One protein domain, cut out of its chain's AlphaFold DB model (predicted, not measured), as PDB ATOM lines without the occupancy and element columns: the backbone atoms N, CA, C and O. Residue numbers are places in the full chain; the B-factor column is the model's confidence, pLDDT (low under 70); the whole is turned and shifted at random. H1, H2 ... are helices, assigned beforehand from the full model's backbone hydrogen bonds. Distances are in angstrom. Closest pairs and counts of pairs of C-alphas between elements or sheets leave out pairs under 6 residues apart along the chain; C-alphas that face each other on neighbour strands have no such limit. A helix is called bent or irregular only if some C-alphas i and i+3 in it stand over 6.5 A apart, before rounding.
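Overview. This is residues 339 to 476 of the 476 residues of the protein "Protein RMD9, mitochondrial" of Pichia kudriavzevii (UniProt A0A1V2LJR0). Four helices, H1 to H4, stand in an up-and-down bundle, each running against the one before it, and H5 runs roughly along the same axis close to H3 and H4. H4, kinked near residue 408, is nearest the middle; of the short helices, H6 folds back from H5, H7 packs on residues 364 to 371 of H2, and H8 packs on residues 412 to 413 of H4. The printed part has 138 residues with eight named helices, H1 to H8 in chain order, and no named strand: all helix. It is compact, with a radius of gyration of the C-alphas of 13.9 A, and rounded, spanning 38 by 35 by 26 A.

Arrangement. Start with H1, residues 339 to 349, which touches H2, residues 356 to 372, in a hairpin: the closest C-alphas, of His 342 and Leu 366, are 5.1 A apart, at a shallow tilt of 9 degrees, opposite ways. H2 is the hub, touching four helices. Next, H3, residues 380 to 389, touches H1, closest at C-alphas 385 and 347, 4.7 A apart; H2 and H3, a hairpin, only just touch, with 3 pairs of C-alphas within 8 A, the closest Phe 363 and Phe 386 at 6.6 A. H4, residues 398 to 414, touches H2 with residues 399 to 403 alone; the closest C-alphas, of Lys 400 and Ile 356, are 6.5 A apart. H5, residues 418 to 431, touches H6, residues 435 to 440, in a hairpin at a steep tilt of 45 degrees, with C-alphas 429 and 435 closest at 5.3 A. H7, residues 453 to 457, touches H2, closest at C-alphas 454 and 368, 6.1 A apart. H8, residues 462 to 469, touches H4 at a steep tilt of 53 degrees, with C-alphas 464 and 413 closest at 5.6 A. Of 7 touching pairs with a tilt, 4 are shallow: the packing is part aligned, part crossed. Every O i to N i+4 pair is within hydrogen-bond range in H1, H2, H3, H5, H6 and H8; in H4 11 of 13 are, in H7 0 of 1, beside 2 of 2 O i to N i+3 pairs.

Along the chain. Find C-alpha 339 at (-54.168, 23.266, -14.083), where H1 begins its 15.2 A. H2 spans 24.6 A, H3 14.2 A, H4 24.7 A and H5 20.1 A. H4 is irregular: C-alphas 410 and 413 are 7.2 A apart. H8 ends at C-alpha 469, (-24.179, 14.558, -16.310).

Size, cuts and confidence. Look for the two farthest C-alphas at Val 352 and Asp 470, 38.9 A apart. The printed part has no cut, and the link from H6 to H7, residues 441 to 452, is long. Residue 476, the chain's last, is under 70 in pLDDT; the mean of the printed part is 94.4.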
ATOM      1  N   ASN A 339     -55.181  24.014 -14.819       92.06
ATOM      2  CA  ASN A 339     -54.168  23.266 -14.083       92.06
ATOM      3  C   ASN A 339     -54.428  23.246 -12.564       92.06
ATOM      4  O   ASN A 339     -54.055  22.279 -11.902       92.06
ATOM      5  N   VAL A 340     -55.119  24.245 -12.001       93.00
ATOM      6  CA  VAL A 340     -55.496  24.265 -10.578       93.00
ATOM      7  C   VAL A 340     -56.446  23.111 -10.248       93.00
ATOM      8  O   VAL A 340     -56.181  22.370  -9.301       93.00
ATOM      9  N   TYR A 341     -57.488  22.893 -11.056       95.31
ATOM     10  CA  TYR A 341     -58.365  21.728 -10.930       95.31
ATOM     11  C   TYR A 341     -57.587  20.414 -10.965       95.31
ATOM     12  O   TYR A 341     -57.701  19.592 -10.053       95.31
ATOM     13  N   HIS A 342     -56.741  20.230 -11.981       96.81
ATOM     14  CA  HIS A 342     -55.973  18.997 -12.129       96.81
ATOM     15  C   HIS A 342     -55.000  18.761 -10.961       96.81
ATOM     16  O   HIS A 342     -54.871  17.621 -10.511       96.81
ATOM     17  N   ARG A 343     -54.396  19.817 -10.391       96.62
ATOM     18  CA  ARG A 343     -53.600  19.730  -9.151       96.62
ATOM     19  C   ARG A 343     -54.438  19.266  -7.966       96.62
ATOM     20  O   ARG A 343     -54.005  18.379  -7.236       96.62
ATOM     21  N   CYS A 344     -55.621  19.850  -7.766       96.50
ATOM     22  CA  CYS A 344     -56.526  19.463  -6.682       96.50
ATOM     23  C   CYS A 344     -56.935  17.990  -6.792       96.50
ATOM     24  O   CYS A 344     -56.880  17.270  -5.795       96.50
ATOM     25  N   VAL A 345     -57.283  17.529  -7.998       97.38
ATOM     26  CA  VAL A 345     -57.633  16.123  -8.257       97.38
ATOM     27  C   VAL A 345     -56.449  15.199  -7.987       97.38
ATOM     28  O   VAL A 345     -56.597  14.216  -7.263       97.38
ATOM     29  N   LEU A 346     -55.267  15.525  -8.520       97.81
ATOM     30  CA  LEU A 346     -54.063  14.721  -8.333       97.81
ATOM     31  C   LEU A 346     -53.680  14.624  -6.853       97.81
ATOM     32  O   LEU A 346     -53.498  13.526  -6.344       97.81
ATOM     33  N   LYS A 347     -53.655  15.746  -6.132       96.25
ATOM     34  CA  LYS A 347     -53.371  15.765  -4.693       96.25
ATOM     35  C   LYS A 347     -54.399  14.962  -3.889       96.25
ATOM     36  O   LYS A 347     -54.034  14.251  -2.956       96.25
ATOM     37  N   ALA A 348     -55.682  15.048  -4.247       95.81
ATOM     38  CA  ALA A 348     -56.738  14.289  -3.575       95.81
ATOM     39  C   ALA A 348     -56.650  12.780  -3.794       95.81
ATOM     40  O   ALA A 348     -57.001  12.018  -2.892       95.81
ATOM     41  N   SER A 349     -56.106  12.359  -4.934       96.25
ATOM     42  CA  SER A 349     -55.826  10.957  -5.241       96.25
ATOM     43  C   SER A 349     -54.899  10.314  -4.190       96.25
ATOM     44  O   SER A 349     -55.080   9.155  -3.826       96.25
ATOM     45  N   GLY A 350     -53.991  11.094  -3.588       95.50
ATOM     46  CA  GLY A 350     -53.099  10.648  -2.513       95.50
ATOM     47  C   GLY A 350     -53.792  10.276  -1.196       95.50
ATOM     48  O   GLY A 350     -53.171   9.683  -0.315       95.50
ATOM     49  N   SER A 351     -55.077  10.599  -1.033       94.44
ATOM     50  CA  SER A 351     -55.863  10.213   0.148       94.44
ATOM     51  C   SER A 351     -56.721   8.963  -0.063       94.44
ATOM     52  O   SER A 351     -57.441   8.576   0.853       94.44
ATOM     53  N   VAL A 352     -56.674   8.342  -1.244       94.56
ATOM     54  CA  VAL A 352     -57.473   7.160  -1.592       94.56
ATOM     55  C   VAL A 352     -56.599   6.061  -2.200       94.56
ATOM     56  O   VAL A 352     -55.520   6.310  -2.739       94.56
ATOM     57  N   LYS A 353     -57.075   4.815  -2.135       92.94
ATOM     58  CA  LYS A 353     -56.439   3.677  -2.809       92.94
ATOM     59  C   LYS A 353     -56.857   3.656  -4.277       92.94
ATOM     60  O   LYS A 353     -57.970   3.244  -4.597       92.94
ATOM     61  N   LEU A 354     -55.966   4.109  -5.151       94.00
ATOM     62  CA  LEU A 354     -56.128   4.061  -6.604       94.00
ATOM     63  C   LEU A 354     -55.076   3.142  -7.226       94.00
ATOM     64  O   LEU A 354     -53.954   3.082  -6.714       94.00
ATOM     65  N   PRO A 355     -55.404   2.474  -8.344       94.81
ATOM     66  CA  PRO A 355     -54.401   1.869  -9.203       94.81
ATOM     67  C   PRO A 355     -53.337   2.893  -9.601       94.81
ATOM     68  O   PRO A 355     -53.634   4.073  -9.825       94.81
ATOM     69  N   ILE A 356     -52.091   2.435  -9.705       95.38
ATOM     70  CA  ILE A 356     -50.956   3.308 -10.009       95.38
ATOM     71  C   ILE A 356     -51.129   4.019 -11.360       95.38
ATOM     72  O   ILE A 356     -50.866   5.218 -11.462       95.38
ATOM     73  N   GLU A 357     -51.746   3.344 -12.329       96.38
ATOM     74  CA  GLU A 357     -51.993   3.900 -13.665       96.38
ATOM     75  C   GLU A 357     -53.032   5.014 -13.677       96.38
ATOM     76  O   GLU A 357     -52.920   5.966 -14.450       96.38
ATOM     77  N   GLU A 358     -54.016   4.962 -12.775       96.31
ATOM     78  CA  GLU A 358     -54.948   6.076 -12.594       96.31
ATOM     79  C   GLU A 358     -54.222   7.291 -12.011       96.31
ATOM     80  O   GLU A 358     -54.441   8.415 -12.463       96.31
ATOM     81  N   THR A 359     -53.308   7.078 -11.060       96.81
ATOM     82  CA  THR A 359     -52.499   8.160 -10.475       96.81
ATOM     83  C   THR A 359     -51.605   8.811 -11.532       96.81
ATOM     84  O   THR A 359     -51.574  10.039 -11.650       96.81
ATOM     85  N   PHE A 360     -50.927   8.001 -12.347       97.88
ATOM     86  CA  PHE A 360     -50.098   8.492 -13.443       97.88
ATOM     87  C   PHE A 360     -50.925   9.215 -14.518       97.88
ATOM     88  O   PHE A 360     -50.555  10.304 -14.963       97.88
ATOM     89  N   GLY A 361     -52.098   8.684 -14.874       97.94
ATOM     90  CA  GLY A 361     -53.025   9.326 -15.806       97.94
ATOM     91  C   GLY A 361     -53.498  10.707 -15.338       97.94
ATOM     92  O   GLY A 361     -53.596  11.635 -16.144       97.94
ATOM     93  N   LEU A 362     -53.734  10.890 -14.034       97.62
ATOM     94  CA  LEU A 362     -54.058  12.202 -13.457       97.62
ATOM     95  C   LEU A 362     -52.899  13.200 -13.592       97.62
ATOM     96  O   LEU A 362     -53.137  14.370 -13.897       97.62
ATOM     97  N   PHE A 363     -51.655  12.747 -13.413       98.31
ATOM     98  CA  PHE A 363     -50.473  13.587 -13.623       98.31
ATOM     99  C   PHE A 363     -50.310  13.988 -15.094       98.31
ATOM    100  O   PHE A 363     -50.082  15.160 -15.390       98.31
ATOM    101  N   ARG A 364     -50.533  13.063 -16.032       97.94
ATOM    102  CA  ARG A 364     -50.518  13.383 -17.465       97.94
ATOM    103  C   ARG A 364     -51.589  14.400 -17.857       97.94
ATOM    104  O   ARG A 364     -51.275  15.355 -18.561       97.94
ATOM    105  N   LYS A 365     -52.816  14.279 -17.330       97.12
ATOM    106  CA  LYS A 365     -53.872  15.297 -17.519       97.12
ATOM    107  C   LYS A 365     -53.424  16.684 -17.029       97.12
ATOM    108  O   LYS A 365     -53.703  17.684 -17.689       97.12
ATOM    109  N   LEU A 366     -52.706  16.757 -15.904       97.75
ATOM    110  CA  LEU A 366     -52.144  18.015 -15.398       97.75
ATOM    111  C   LEU A 366     -51.099  18.607 -16.357       97.75
ATOM    112  O   LEU A 366     -51.176  19.792 -16.683       97.75
ATOM    113  N   LEU A 367     -50.154  17.796 -16.841       97.50
ATOM    114  CA  LEU A 367     -49.151  18.254 -17.807       97.50
ATOM    115  C   LEU A 367     -49.796  18.710 -19.118       97.50
ATOM    116  O   LEU A 367     -49.458  19.776 -19.622       97.50
ATOM    117  N   GLN A 368     -50.779  17.968 -19.624       96.62
ATOM    118  CA  GLN A 368     -51.524  18.339 -20.823       96.62
ATOM    119  C   GLN A 368     -52.234  19.692 -20.657       96.62
ATOM    120  O   GLN A 368     -52.171  20.535 -21.551       96.62
ATOM    121  N   SER A 369     -52.861  19.935 -19.501       94.69
ATOM    122  CA  SER A 369     -53.470  21.232 -19.178       94.69
ATOM    123  C   SER A 369     -52.430  22.359 -19.145       94.69
ATOM    124  O   SER A 369     -52.659  23.436 -19.694       94.69
ATOM    125  N   ASN A 370     -51.246  22.109 -18.577       93.88
ATOM    126  CA  ASN A 370     -50.142  23.069 -18.593       93.88
ATOM    127  C   ASN A 370     -49.674  23.406 -20.019       93.88
ATOM    128  O   ASN A 370     -49.453  24.582 -20.307       93.88
ATOM    129  N   VAL A 371     -49.574  22.413 -20.910       94.19
ATOM    130  CA  VAL A 371     -49.238  22.627 -22.331       94.19
ATOM    131  C   VAL A 371     -50.304  23.482 -23.015       94.19
ATOM    132  O   VAL A 371     -49.971  24.459 -23.681       94.19
ATOM    133  N   GLN A 372     -51.586  23.177 -22.801       92.50
ATOM    134  CA  GLN A 372     -52.703  23.953 -23.361       92.50
ATOM    135  C   GLN A 372     -52.707  25.413 -22.886       92.50
ATOM    136  O   GLN A 372     -53.090  26.306 -23.639       92.50
ATOM    137  N   LEU A 373     -52.250  25.667 -21.657       90.12
ATOM    138  CA  LEU A 373     -52.095  27.008 -21.088       90.12
ATOM    139  C   LEU A 373     -50.772  27.695 -21.485       90.12
ATOM    140  O   LEU A 373     -50.524  28.825 -21.068       90.12
ATOM    141  N   GLY A 374     -49.923  27.039 -22.285       90.06
ATOM    142  CA  GLY A 374     -48.661  27.589 -22.785       90.06
ATOM    143  C   GLY A 374     -47.501  27.560 -21.784       90.06
ATOM    144  O   GLY A 374     -46.504  28.256 -21.989       90.06
ATOM    145  N   SER A 375     -47.603  26.780 -20.703       90.88
ATOM    146  CA  SER A 375     -46.478  26.579 -19.786       90.88
ATOM    147  C   SER A 375     -45.369  25.781 -20.470       90.88
ATOM    148  O   SER A 375     -45.633  24.781 -21.131       90.88
ATOM    149  N   ARG A 376     -44.117  26.199 -20.264       92.19
ATOM    150  CA  ARG A 376     -42.917  25.527 -20.795       92.19
ATOM    151  C   ARG A 376     -42.080  24.837 -19.720       92.19
ATOM    152  O   ARG A 376     -40.973  24.395 -19.995       92.19
ATOM    153  N   SER A 377     -42.560  24.791 -18.484       93.94
ATOM    154  CA  SER A 377     -41.839  24.206 -17.350       93.94
ATOM    155  C   SER A 377     -42.820  23.584 -16.364       93.94
ATOM    156  O   SER A 377     -43.954  24.053 -16.240       93.94
ATOM    157  N   ILE A 378     -42.383  22.559 -15.637       95.38
ATOM    158  CA  ILE A 378     -43.170  21.953 -14.561       95.38
ATOM    159  C   ILE A 378     -43.033  22.842 -13.322       95.38
ATOM    160  O   ILE A 378     -41.931  23.035 -12.796       95.38
ATOM    161  N   GLY A 379     -44.153  23.415 -12.880       92.06
ATOM    162  CA  GLY A 379     -44.189  24.325 -11.743       92.06
ATOM    163  C   GLY A 379     -44.116  23.594 -10.403       92.06
ATOM    164  O   GLY A 379     -44.419  22.405 -10.294       92.06
ATOM    165  N   ASN A 380     -43.773  24.328  -9.343       91.69
ATOM    166  CA  ASN A 380     -43.640  23.748  -8.001       91.69
ATOM    167  C   ASN A 380     -44.940  23.112  -7.510       91.69
ATOM    168  O   ASN A 380     -44.923  22.004  -6.979       91.69
ATOM    169  N   ALA A 381     -46.073  23.784  -7.720       90.88
ATOM    170  CA  ALA A 381     -47.379  23.263  -7.337       90.88
ATOM    171  C   ALA A 381     -47.754  21.976  -8.092       90.88
ATOM    172  O   ALA A 381     -48.423  21.119  -7.518       90.88
ATOM    173  N   ASP A 382     -47.301  21.815  -9.341       95.94
ATOM    174  CA  ASP A 382     -47.535  20.593 -10.117       95.94
ATOM    175  C   ASP A 382     -46.760  19.421  -9.519       95.94
ATOM    176  O   ASP A 382     -47.322  18.354  -9.262       95.94
ATOM    177  N   TRP A 383     -45.474  19.646  -9.237       97.31
ATOM    178  CA  TRP A 383     -44.615  18.621  -8.655       97.31
ATOM    179  C   TRP A 383     -45.046  18.244  -7.236       97.31
ATOM    180  O   TRP A 383     -45.109  17.063  -6.902       97.31
ATOM    181  N   PHE A 384     -45.423  19.224  -6.409       96.69
ATOM    182  CA  PHE A 384     -45.960  18.949  -5.076       96.69
ATOM    183  C   PHE A 384     -47.282  18.183  -5.122       96.69
ATOM    184  O   PHE A 384     -47.474  17.286  -4.306       96.69
ATOM    185  N   ALA A 385     -48.170  18.466  -6.082       97.56
ATOM    186  CA  ALA A 385     -49.389  17.676  -6.249       97.56
ATOM    187  C   ALA A 385     -49.071  16.207  -6.583       97.56
ATOM    188  O   ALA A 385     -49.683  15.306  -6.012       97.56
ATOM    189  N   PHE A 386     -48.082  15.955  -7.448       98.31
ATOM    190  CA  PHE A 386     -47.644  14.596  -7.774       98.31
ATOM    191  C   PHE A 386     -46.959  13.892  -6.596       98.31
ATOM    192  O   PHE A 386     -47.241  12.725  -6.318       98.31
ATOM    193  N   ARG A 387     -46.119  14.609  -5.843       97.62
ATOM    194  CA  ARG A 387     -45.505  14.125  -4.597       97.62
ATOM    195  C   ARG A 387     -46.559  13.721  -3.562       97.62
ATOM    196  O   ARG A 387     -46.450  12.646  -2.976       97.62
ATOM    197  N   ASP A 388     -47.595  14.538  -3.374       96.62
ATOM    198  CA  ASP A 388     -48.714  14.252  -2.463       96.62
ATOM    199  C   ASP A 388     -49.556  13.051  -2.929       96.62
ATOM    200  O   ASP A 388     -50.109  12.326  -2.104       96.62
ATOM    201  N   ALA A 389     -49.619  12.790  -4.236       97.56
ATOM    202  CA  ALA A 389     -50.286  11.615  -4.802       97.56
ATOM    203  C   ALA A 389     -49.483  10.307  -4.636       97.56
ATOM    204  O   ALA A 389     -50.054   9.213  -4.668       97.56
ATOM    205  N   THR A 390     -48.165  10.411  -4.440       98.06
ATOM    206  CA  THR A 390     -47.218   9.287  -4.475       98.06
ATOM    207  C   THR A 390     -46.502   9.104  -3.136       98.06
ATOM    208  O   THR A 390     -47.084   8.527  -2.216       98.06
ATOM    209  N   ILE A 391     -45.265   9.589  -2.992       97.44
ATOM    210  CA  ILE A 391     -44.387   9.341  -1.835       97.44
ATOM    211  C   ILE A 391     -44.820  10.060  -0.553       97.44
ATOM    212  O   ILE A 391     -44.394   9.686   0.535       97.44
ATOM    213  N   HIS A 392     -45.677  11.078  -0.660       96.31
ATOM    214  CA  HIS A 392     -46.271  11.780   0.480       96.31
ATOM    215  C   HIS A 392     -47.769  11.476   0.651       96.31
ATOM    216  O   HIS A 392     -48.477  12.170   1.380       96.31
ATOM    217  N   SER A 393     -48.267  10.444  -0.033       95.12
ATOM    218  CA  SER A 393     -49.662  10.024   0.085       95.12
ATOM    219  C   SER A 393     -49.949   9.372   1.445       95.12
ATOM    220  O   SER A 393     -49.040   8.979   2.171       95.12
ATOM    221  N   LYS A 394     -51.226   9.232   1.819       91.50
ATOM    222  CA  LYS A 394     -51.612   8.447   3.012       91.50
ATOM    223  C   LYS A 394     -51.461   6.938   2.788       91.50
ATOM    224  O   LYS A 394     -51.346   6.179   3.739       91.50
ATOM    225  N   GLU A 395     -51.463   6.530   1.523       86.25
ATOM    226  CA  GLU A 395     -51.466   5.144   1.058       86.25
ATOM    227  C   GLU A 395     -50.209   4.895   0.210       86.25
ATOM    228  O   GLU A 395     -50.313   4.609  -0.987       86.25
ATOM    229  N   VAL A 396     -49.020   5.110   0.790       93.75
ATOM    230  CA  VAL A 396     -47.737   4.900   0.097       93.75
ATOM    231  C   VAL A 396     -47.516   3.406  -0.125       93.75
ATOM    232  O   VAL A 396     -47.582   2.608   0.807       93.75
ATOM    233  N   THR A 397     -47.211   3.037  -1.366       94.62
ATOM    234  CA  THR A 397     -46.853   1.674  -1.779       94.62
ATOM    235  C   THR A 397     -45.527   1.694  -2.535       94.62
ATOM    236  O   THR A 397     -45.094   2.752  -2.999       94.62
ATOM    237  N   ASN A 398     -44.891   0.531  -2.699       95.25
ATOM    238  CA  ASN A 398     -43.673   0.423  -3.507       95.25
ATOM    239  C   ASN A 398     -43.908   0.896  -4.948       95.25
ATOM    240  O   ASN A 398     -43.083   1.637  -5.464       95.25
ATOM    241  N   ASP A 399     -45.063   0.583  -5.542       95.62
ATOM    242  CA  ASP A 399     -45.414   1.029  -6.899       95.62
ATOM    243  C   ASP A 399     -45.504   2.558  -7.005       95.62
ATOM    244  O   ASP A 399     -45.094   3.147  -8.000       95.62
ATOM    245  N   LYS A 400     -46.008   3.236  -5.964       96.50
ATOM    246  CA  LYS A 400     -46.041   4.707  -5.918       96.50
ATOM    247  C   LYS A 400     -44.655   5.318  -5.778       96.50
ATOM    248  O   LYS A 400     -44.401   6.365  -6.367       96.50
ATOM    249  N   ILE A 401     -43.786   4.693  -4.984       97.25
ATOM    250  CA  ILE A 401     -42.392   5.118  -4.831       97.25
ATOM    251  C   ILE A 401     -41.658   4.941  -6.164       97.25
ATOM    252  O   ILE A 401     -41.024   5.878  -6.642       97.25
ATOM    253  N   ASP A 402     -41.801   3.773  -6.788       96.88
ATOM    254  CA  ASP A 402     -41.223   3.452  -8.091       96.88
ATOM    255  C   ASP A 402     -41.704   4.428  -9.174       96.88
ATOM    256  O   ASP A 402     -40.884   5.100  -9.802       96.88
ATOM    257  N   LEU A 403     -43.024   4.622  -9.315       97.75
ATOM    258  CA  LEU A 403     -43.587   5.604 -10.245       97.75
ATOM    259  C   LEU A 403     -43.022   7.006  -9.993       97.75
ATOM    260  O   LEU A 403     -42.669   7.701 -10.946       97.75
ATOM    261  N   TYR A 404     -42.935   7.439  -8.731       98.38
ATOM    262  CA  TYR A 404     -42.428   8.767  -8.400       98.38
ATOM    263  C   TYR A 404     -41.009   8.983  -8.921       98.38
ATOM    264  O   TYR A 404     -40.755   9.984  -9.589       98.38
ATOM    265  N   PHE A 405     -40.099   8.044  -8.654       97.94
ATOM    266  CA  PHE A 405     -38.703   8.173  -9.068       97.94
ATOM    267  C   PHE A 405     -38.513   7.994 -10.577       97.94
ATOM    268  O   PHE A 405     -37.721   8.731 -11.168       97.94
ATOM    269  N   LYS A 406     -39.292   7.121 -11.226       97.50
ATOM    270  CA  LYS A 406     -39.337   7.012 -12.694       97.50
ATOM    271  C   LYS A 406     -39.738   8.330 -13.347       97.50
ATOM    272  O   LYS A 406     -39.039   8.850 -14.214       97.50
ATOM    273  N   VAL A 407     -40.847   8.907 -12.885       97.94
ATOM    274  CA  VAL A 407     -41.350  10.188 -13.389       97.94
ATOM    275  C   VAL A 407     -40.378  11.319 -13.058       97.94
ATOM    276  O   VAL A 407     -40.117  12.159 -13.912       97.94
ATOM    277  N   LEU A 408     -39.786  11.339 -11.862       97.50
ATOM    278  CA  LEU A 408     -38.785  12.334 -11.479       97.50
ATOM    279  C   LEU A 408     -37.573  12.304 -12.416       97.50
ATOM    280  O   LEU A 408     -37.139  13.369 -12.849       97.50
ATOM    281  N   LYS A 409     -37.041  11.119 -12.738       96.44
ATOM    282  CA  LYS A 409     -35.899  10.972 -13.650       96.44
ATOM    283  C   LYS A 409     -36.190  11.627 -15.002       96.44
ATOM    284  O   LYS A 409     -35.410  12.466 -15.445       96.44
ATOM    285  N   LEU A 410     -37.361  11.350 -15.581       96.19
ATOM    286  CA  LEU A 410     -37.797  11.929 -16.858       96.19
ATOM    287  C   LEU A 410     -38.103  13.435 -16.766       96.19
ATOM    288  O   LEU A 410     -37.754  14.214 -17.652       96.19
ATOM    289  N   CYS A 411     -38.762  13.868 -15.691       97.00
ATOM    290  CA  CYS A 411     -39.291  15.224 -15.561       97.00
ATOM    291  C   CYS A 411     -38.299  16.240 -14.988       97.00
ATOM    292  O   CYS A 411     -38.490  17.435 -15.208       97.00
ATOM    293  N   CYS A 412     -37.269  15.825 -14.240       95.88
ATOM    294  CA  CYS A 412     -36.466  16.761 -13.447       95.88
ATOM    295  C   CYS A 412     -35.761  17.823 -14.294       95.88
ATOM    296  O   CYS A 412     -35.684  18.981 -13.885       95.88
ATOM    297  N   LYS A 413     -35.331  17.472 -15.511       95.56
ATOM    298  CA  LYS A 413     -34.751  18.425 -16.464       95.56
ATOM    299  C   LYS A 413     -35.741  19.495 -16.930       95.56
ATOM    300  O   LYS A 413     -35.298  20.533 -17.387       95.56
ATOM    301  N   HIS A 414     -37.045  19.295 -16.771       96.88
ATOM    302  CA  HIS A 414     -38.094  20.253 -17.136       96.88
ATOM    303  C   HIS A 414     -38.602  21.086 -15.946       96.88
ATOM    304  O   HIS A 414     -39.597  21.811 -16.059       96.88
ATOM    305  N   PHE A 415     -37.950  20.986 -14.784       95.75
ATOM    306  CA  PHE A 415     -38.246  21.840 -13.636       95.75
ATOM    307  C   PHE A 415     -37.755  23.271 -13.860       95.75
ATOM    308  O   PHE A 415     -36.811  23.522 -14.604       95.75
ATOM    309  N   LEU A 416     -38.383  24.216 -13.156       91.06
ATOM    310  CA  LEU A 416     -38.133  25.649 -13.323       91.06
ATOM    311  C   LEU A 416     -36.653  26.048 -13.166       91.06
ATOM    312  O   LEU A 416     -36.169  26.912 -13.892       91.06
ATOM    313  N   ASN A 417     -35.947  25.477 -12.184       91.12
ATOM    314  CA  ASN A 417     -34.527  25.733 -11.935       91.12
ATOM    315  C   ASN A 417     -33.907  24.693 -10.979       91.12
ATOM    316  O   ASN A 417     -34.608  24.010 -10.224       91.12
ATOM    317  N   ALA A 418     -32.571  24.639 -10.944       91.81
ATOM    318  CA  ALA A 418     -31.818  23.711 -10.099       91.81
ATOM    319  C   ALA A 418     -32.027  23.907  -8.587       91.81
ATOM    320  O   ALA A 418     -31.813  22.974  -7.812       91.81
ATOM    321  N   ARG A 419     -32.447  25.094  -8.129       88.62
ATOM    322  CA  ARG A 419     -32.730  25.328  -6.706       88.62
ATOM    323  C   ARG A 419     -34.017  24.629  -6.276       88.62
ATOM    324  O   ARG A 419     -34.013  23.988  -5.228       88.62
ATOM    325  N   ASN A 420     -35.081  24.724  -7.072       87.88
ATOM    326  CA  ASN A 420     -36.338  24.022  -6.799       87.88
ATOM    327  C   ASN A 420     -36.119  22.508  -6.839       87.88
ATOM    328  O   ASN A 420     -36.554  21.807  -5.932       87.88
ATOM    329  N   PHE A 421     -35.338  22.020  -7.804       94.31
ATOM    330  CA  PHE A 421     -34.929  20.618  -7.848       94.31
ATOM    331  C   PHE A 421     -34.240  20.161  -6.548       94.31
ATOM    332  O   PHE A 421     -34.677  19.192  -5.933       94.31
ATOM    333  N   ARG A 422     -33.232  20.899  -6.057       93.88
ATOM    334  CA  ARG A 422     -32.568  20.584  -4.773       93.88
ATOM    335  C   ARG A 422     -33.511  20.678  -3.574       93.88
ATOM    336  O   ARG A 422     -33.361  19.916  -2.624       93.88
ATOM    337  N   LEU A 423     -34.467  21.611  -3.590       92.00
ATOM    338  CA  LEU A 423     -35.501  21.678  -2.559       92.00
ATOM    339  C   LEU A 423     -36.301  20.377  -2.525       92.00
ATOM    340  O   LEU A 423     -36.504  19.852  -1.437       92.00
ATOM    341  N   TYR A 424     -36.744  19.871  -3.680       94.69
ATOM    342  CA  TYR A 424     -37.497  18.618  -3.743       94.69
ATOM    343  C   TYR A 424     -36.681  17.477  -3.160       94.69
ATOM    344  O   TYR A 424     -37.119  16.898  -2.177       94.69
ATOM    345  N   MET A 425     -35.438  17.295  -3.621       95.25
ATOM    346  CA  MET A 425     -34.526  16.292  -3.058       95.25
ATOM    347  C   MET A 425     -34.452  16.365  -1.527       95.25
ATOM    348  O   MET A 425     -34.625  15.362  -0.845       95.25
ATOM    349  N   ASN A 426     -34.249  17.563  -0.970       94.75
ATOM    350  CA  ASN A 426     -34.165  17.753   0.478       94.75
ATOM    351  C   ASN A 426     -35.487  17.439   1.193       94.75
ATOM    352  O   ASN A 426     -35.475  16.876   2.286       94.75
ATOM    353  N   LEU A 427     -36.624  17.817   0.605       94.69
ATOM    354  CA  LEU A 427     -37.947  17.523   1.154       94.69
ATOM    355  C   LEU A 427     -38.281  16.035   1.070       94.69
ATOM    356  O   LEU A 427     -38.976  15.534   1.948       94.69
ATOM    357  N   ASP A 428     -37.814  15.343   0.040       96.81
ATOM    358  CA  ASP A 428     -38.065  13.923  -0.183       96.81
ATOM    359  C   ASP A 428     -37.193  13.089   0.761       96.81
ATOM    360  O   ASP A 428     -37.718  12.281   1.522       96.81
ATOM    361  N   VAL A 429     -35.894  13.388   0.852       96.56
ATOM    362  CA  VAL A 429     -34.987  12.802   1.858       96.56
ATOM    363  C   VAL A 429     -35.445  13.114   3.289       96.56
ATOM    364  O   VAL A 429     -35.266  12.308   4.202       96.56
ATOM    365  N   GLY A 430     -36.059  14.281   3.495       95.31
ATOM    366  CA  GLY A 430     -36.678  14.655   4.764       95.31
ATOM    367  C   GLY A 430     -37.910  13.817   5.128       95.31
ATOM    368  O   GLY A 430     -38.180  13.662   6.317       95.31
ATOM    369  N   LEU A 431     -38.638  13.268   4.145       94.06
ATOM    370  CA  LEU A 431     -39.719  12.304   4.396       94.06
ATOM    371  C   LEU A 431     -39.173  10.928   4.743       94.06
ATOM    372  O   LEU A 431     -39.627  10.311   5.702       94.06
ATOM    373  N   ASP A 432     -38.218  10.453   3.948       95.50
ATOM    374  CA  ASP A 432     -37.595   9.155   4.131       95.50
ATOM    375  C   ASP A 432     -36.123   9.225   3.735       95.50
ATOM    376  O   ASP A 432     -35.767   9.444   2.575       95.50
ATOM    377  N   LYS A 433     -35.243   8.984   4.711       96.50
ATOM    378  CA  LYS A 433     -33.792   9.034   4.506       96.50
ATOM    379  C   LYS A 433     -33.312   8.040   3.447       96.50
ATOM    380  O   LYS A 433     -32.284   8.289   2.827       96.50
ATOM    381  N   ARG A 434     -34.048   6.947   3.210       95.50
ATOM    382  CA  ARG A 434     -33.729   5.948   2.174       95.50
ATOM    383  C   ARG A 434     -33.823   6.523   0.765       95.50
ATOM    384  O   ARG A 434     -33.188   6.007  -0.141       95.50
ATOM    385  N   TYR A 435     -34.565   7.607   0.554       97.00
ATOM    386  CA  TYR A 435     -34.614   8.253  -0.755       97.00
ATOM    387  C   TYR A 435     -33.276   8.880  -1.152       97.00
ATOM    388  O   TYR A 435     -33.014   9.007  -2.342       97.00
ATOM    389  N   ALA A 436     -32.392   9.188  -0.194       96.38
ATOM    390  CA  ALA A 436     -31.050   9.683  -0.497       96.38
ATOM    391  C   ALA A 436     -30.268   8.699  -1.382       96.38
ATOM    392  O   ALA A 436     -29.701   9.117  -2.388       96.38
ATOM    393  N   SER A 437     -30.329   7.396  -1.082       94.69
ATOM    394  CA  SER A 437     -29.658   6.381  -1.901       94.69
ATOM    395  C   SER A 437     -30.297   6.236  -3.283       94.69
ATOM    396  O   SER A 437     -29.595   5.974  -4.249       94.69
ATOM    397  N   VAL A 438     -31.610   6.461  -3.416       95.44
ATOM    398  CA  VAL A 438     -32.275   6.460  -4.734       95.44
ATOM    399  C   VAL A 438     -31.772   7.614  -5.607       95.44
ATOM    400  O   VAL A 438     -31.577   7.438  -6.804       95.44
ATOM    401  N   TYR A 439     -31.506   8.786  -5.021       94.75
ATOM    402  CA  TYR A 439     -30.885   9.903  -5.741       94.75
ATOM    403  C   TYR A 439     -29.428   9.636  -6.125       94.75
ATOM    404  O   TYR A 439     -29.008  10.039  -7.208       94.75
ATOM    405  N   GLU A 440     -28.659   8.981  -5.256       92.62
ATOM    406  CA  GLU A 440     -27.275   8.582  -5.549       92.62
ATOM    407  C   GLU A 440     -27.215   7.534  -6.667       92.62
ATOM    408  O   GLU A 440     -26.337   7.594  -7.524       92.62
ATOM    409  N   GLU A 441     -28.188   6.623  -6.707       92.88
ATOM    410  CA  GLU A 441     -28.289   5.546  -7.693       92.88
ATOM    411  C   GLU A 441     -29.321   5.827  -8.799       92.88
ATOM    412  O   GLU A 441     -29.865   4.899  -9.398       92.88
ATOM    413  N   MET A 442     -29.590   7.101  -9.112       94.44
ATOM    414  CA  MET A 442     -30.632   7.497 -10.075       94.44
ATOM    415  C   MET A 442     -30.451   6.861 -11.466       94.44
ATOM    416  O   MET A 442     -31.424   6.592 -12.174       94.44
ATOM    417  N   ASP A 443     -29.213   6.562 -11.868       91.75
ATOM    418  CA  ASP A 443     -28.935   5.872 -13.131       91.75
ATOM    419  C   ASP A 443     -29.596   4.482 -13.197       91.75
ATOM    420  O   ASP A 443     -30.128   4.101 -14.237       91.75
ATOM    421  N   ARG A 444     -29.701   3.784 -12.056       92.38
ATOM    422  CA  ARG A 444     -30.327   2.456 -11.940       92.38
ATOM    423  C   ARG A 444     -31.853   2.482 -11.956       92.38
ATOM    424  O   ARG A 444     -32.470   1.424 -12.074       92.38
ATOM    425  N   VAL A 445     -32.478   3.653 -11.825       94.50
ATOM    426  CA  VAL A 445     -33.937   3.778 -11.926       94.50
ATOM    427  C   VAL A 445     -34.340   3.500 -13.375       94.50
ATOM    428  O   VAL A 445     -34.082   4.313 -14.266       94.50
ATOM    429  N   ASN A 446     -34.949   2.337 -13.607       92.88
ATOM    430  CA  ASN A 446     -35.467   1.950 -14.915       92.88
ATOM    431  C   ASN A 446     -36.745   2.744 -15.207       92.88
ATOM    432  O   ASN A 446     -37.669   2.673 -14.412       92.88
ATOM    433  N   VAL A 447     -36.818   3.464 -16.328       93.56
ATOM    434  CA  VAL A 447     -37.991   4.264 -16.732       93.56
ATOM    435  C   VAL A 447     -38.972   3.510 -17.640       93.56
ATOM    436  O   VAL A 447     -39.986   4.076 -18.050       93.56
ATOM    437  N   ASP A 448     -38.711   2.232 -17.927       90.94
ATOM    438  CA  ASP A 448     -39.573   1.390 -18.754       90.94
ATOM    439  C   ASP A 448     -41.027   1.392 -18.260       90.94
ATOM    440  O   ASP A 448     -41.323   1.332 -17.060       90.94
ATOM    441  N   GLY A 449     -41.952   1.450 -19.220       85.75
ATOM    442  CA  GLY A 449     -43.392   1.507 -18.963       85.75
ATOM    443  C   GLY A 449     -43.926   2.903 -18.625       85.75
ATOM    444  O   GLY A 449     -45.141   3.069 -18.551       85.75
ATOM    445  N   VAL A 450     -43.069   3.921 -18.484       93.88
ATOM    446  CA  VAL A 450     -43.483   5.309 -18.231       93.88
ATOM    447  C   VAL A 450     -43.192   6.176 -19.455       93.88
ATOM    448  O   VAL A 450     -42.050   6.513 -19.743       93.88
ATOM    449  N   ALA A 451     -44.248   6.583 -20.163       94.12
ATOM    450  CA  ALA A 451     -44.157   7.503 -21.296       94.12
ATOM    451  C   ALA A 451     -44.912   8.807 -21.003       94.12
ATOM    452  O   ALA A 451     -46.109   8.787 -20.696       94.12
ATOM    453  N   ILE A 452     -44.211   9.937 -21.130       96.25
ATOM    454  CA  ILE A 452     -44.742  11.287 -20.892       96.25
ATOM    455  C   ILE A 452     -44.518  12.139 -22.155       96.25
ATOM    456  O   ILE A 452     -43.610  12.972 -22.183       96.25
ATOM    457  N   PRO A 453     -45.295  11.913 -23.231       95.81
ATOM    458  CA  PRO A 453     -45.138  12.654 -24.485       95.81
ATOM    459  C   PRO A 453     -45.321  14.164 -24.298       95.81
ATOM    460  O   PRO A 453     -44.744  14.946 -25.041       95.81
ATOM    461  N   GLU A 454     -46.060  14.594 -23.269       96.56
ATOM    462  CA  GLU A 454     -46.281  16.007 -22.967       96.56
ATOM    463  C   GLU A 454     -44.973  16.786 -22.747       96.56
ATOM    464  O   GLU A 454     -44.958  17.993 -22.972       96.56
ATOM    465  N   LEU A 455     -43.879  16.117 -22.346       95.94
ATOM    466  CA  LEU A 455     -42.577  16.748 -22.096       95.94
ATOM    467  C   LEU A 455     -41.922  17.338 -23.349       95.94
ATOM    468  O   LEU A 455     -41.079  18.221 -23.209       95.94
ATOM    469  N   GLU A 456     -42.328  16.932 -24.558       95.69
ATOM    470  CA  GLU A 456     -41.807  17.507 -25.811       95.69
ATOM    471  C   GLU A 456     -42.057  19.025 -25.916       95.69
ATOM    472  O   GLU A 456     -41.325  19.742 -26.597       95.69
ATOM    473  N   TRP A 457     -43.065  19.526 -25.194       95.19
ATOM    474  CA  TRP A 457     -43.447  20.939 -25.155       95.19
ATOM    475  C   TRP A 457     -42.778  21.724 -24.017       95.19
ATOM    476  O   TRP A 457     -42.983  22.937 -23.900       95.19
ATOM    477  N   PHE A 458     -41.986  21.063 -23.169       95.56
ATOM    478  CA  PHE A 458     -41.328  21.669 -22.014       95.56
ATOM    479  C   PHE A 458     -39.852  21.949 -22.308       95.56
ATOM    480  O   PHE A 458     -39.121  21.114 -22.834       95.56
ATOM    481  N   SER A 459     -39.380  23.121 -21.896       94.56
ATOM    482  CA  SER A 459     -37.971  23.495 -21.979       94.56
ATOM    483  C   SER A 459     -37.128  22.689 -20.991       94.56
ATOM    484  O   SER A 459     -37.573  22.383 -19.884       94.56
ATOM    485  N   GLU A 460     -35.885  22.396 -21.365       95.75
ATOM    486  CA  GLU A 460     -34.899  21.811 -20.455       95.75
ATOM    487  C   GLU A 460     -34.161  22.898 -19.647       95.75
ATOM    488  O   GLU A 460     -33.825  23.975 -20.145       95.75
ATOM    489  N   CYS A 461     -33.873  22.598 -18.385       95.25
ATOM    490  CA  CYS A 461     -33.053  23.383 -17.480       95.25
ATOM    491  C   CYS A 461     -31.616  22.853 -17.516       95.25
ATOM    492  O   CYS A 461     -31.296  21.837 -16.891       95.25
ATOM    493  N   GLY A 462     -30.732  23.572 -18.214       94.19
ATOM    494  CA  GLY A 462     -29.339  23.158 -18.416       94.19
ATOM    495  C   GLY A 462     -28.557  22.894 -17.122       94.19
ATOM    496  O   GLY A 462     -27.719  21.997 -17.094       94.19
ATOM    497  N   ASP A 463     -28.863  23.600 -16.029       95.25
ATOM    498  CA  ASP A 463     -28.205  23.385 -14.732       95.25
ATOM    499  C   ASP A 463     -28.556  22.028 -14.105       95.25
ATOM    500  O   ASP A 463     -27.719  21.416 -13.443       95.25
ATOM    501  N   ILE A 464     -29.792  21.551 -14.296       95.31
ATOM    502  CA  ILE A 464     -30.227  20.237 -13.799       95.31
ATOM    503  C   ILE A 464     -29.651  19.132 -14.679       95.31
ATOM    504  O   ILE A 464     -29.173  18.125 -14.163       95.31
ATOM    505  N   VAL A 465     -29.638  19.337 -15.999       95.00
ATOM    506  CA  VAL A 465     -29.000  18.405 -16.939       95.00
ATOM    507  C   VAL A 465     -27.521  18.235 -16.585       95.00
ATOM    508  O   VAL A 465     -27.065  17.109 -16.393       95.00
ATOM    509  N   ARG A 466     -26.793  19.340 -16.382       94.56
ATOM    510  CA  ARG A 466     -25.382  19.308 -15.970       94.56
ATOM    511  C   ARG A 466     -25.186  18.624 -14.617       94.56
ATOM    512  O   ARG A 466     -24.294  17.798 -14.486       94.56
ATOM    513  N   TYR A 467     -26.049  18.906 -13.635       93.94
ATOM    514  CA  TYR A 467     -25.992  18.265 -12.314       93.94
ATOM    515  C   TYR A 467     -25.972  16.730 -12.399       93.94
ATOM    516  O   TYR A 467     -25.256  16.086 -11.625       93.94
ATOM    517  N   TRP A 468     -26.753  16.152 -13.314       93.62
ATOM    518  CA  TRP A 468     -26.826  14.707 -13.515       93.62
ATOM    519  C   TRP A 468     -25.711  14.168 -14.415       93.62
ATOM    520  O   TRP A 468     -25.139  13.125 -14.099       93.62
ATOM    521  N   GLN A 469     -25.326  14.905 -15.461       92.44
ATOM    522  CA  GLN A 469     -24.179  14.558 -16.310       92.44
ATOM    523  C   GLN A 469     -22.871  14.478 -15.514       92.44
ATOM    524  O   GLN A 469     -22.128  13.512 -15.664       92.44
ATOM    525  N   ASP A 470     -22.632  15.421 -14.596       91.94
ATOM    526  CA  ASP A 470     -21.460  15.428 -13.707       91.94
ATOM    527  C   ASP A 470     -21.410  14.195 -12.777       91.94
ATOM    528  O   ASP A 470     -20.373  13.893 -12.187       91.94
ATOM    529  N   ARG A 471     -22.534  13.481 -12.628       90.56
ATOM    530  CA  ARG A 471     -22.681  12.252 -11.831       90.56
ATOM    531  C   ARG A 471     -22.762  10.985 -12.686       90.56
ATOM    532  O   ARG A 471     -22.979   9.913 -12.136       90.56
ATOM    533  N   GLY A 472     -22.606  11.101 -14.006       87.25
ATOM    534  CA  GLY A 472     -22.698   9.973 -14.932       87.25
ATOM    535  C   GLY A 472     -24.106   9.386 -15.074       87.25
ATOM    536  O   GLY A 472     -24.223   8.230 -15.456       87.25
ATOM    537  N   VAL A 473     -25.160  10.149 -14.763       88.06
ATOM    538  CA  VAL A 473     -26.554   9.683 -14.837       88.06
ATOM    539  C   VAL A 473     -27.179  10.077 -16.175       88.06
ATOM    540  O   VAL A 473     -27.216  11.266 -16.509       88.06
ATOM    541  N   SER A 474     -27.730   9.105 -16.915       84.81
ATOM    542  CA  SER A 474     -28.557   9.390 -18.100       84.81
ATOM    543  C   SER A 474     -29.991   9.745 -17.698       84.81
ATOM    544  O   SER A 474     -30.633   9.010 -16.948       84.81
ATOM    545  N   LEU A 475     -30.514  10.862 -18.216       81.00
ATOM    546  CA  LEU A 475     -31.915  11.288 -18.039       81.00
ATOM    547  C   LEU A 475     -32.815  10.926 -19.235       81.00
ATOM    548  O   LEU A 475     -33.925  11.453 -19.338       81.00
ATOM    549  N   TYR A 476     -32.313  10.100 -20.155       67.44
ATOM    550  CA  TYR A 476     -33.002   9.669 -21.374       67.44
ATOM    551  C   TYR A 476     -33.365   8.196 -21.310       67.44
ATOM    552  O   TYR A 476     -32.528   7.425 -20.779       67.44
TER     553      TYR A 476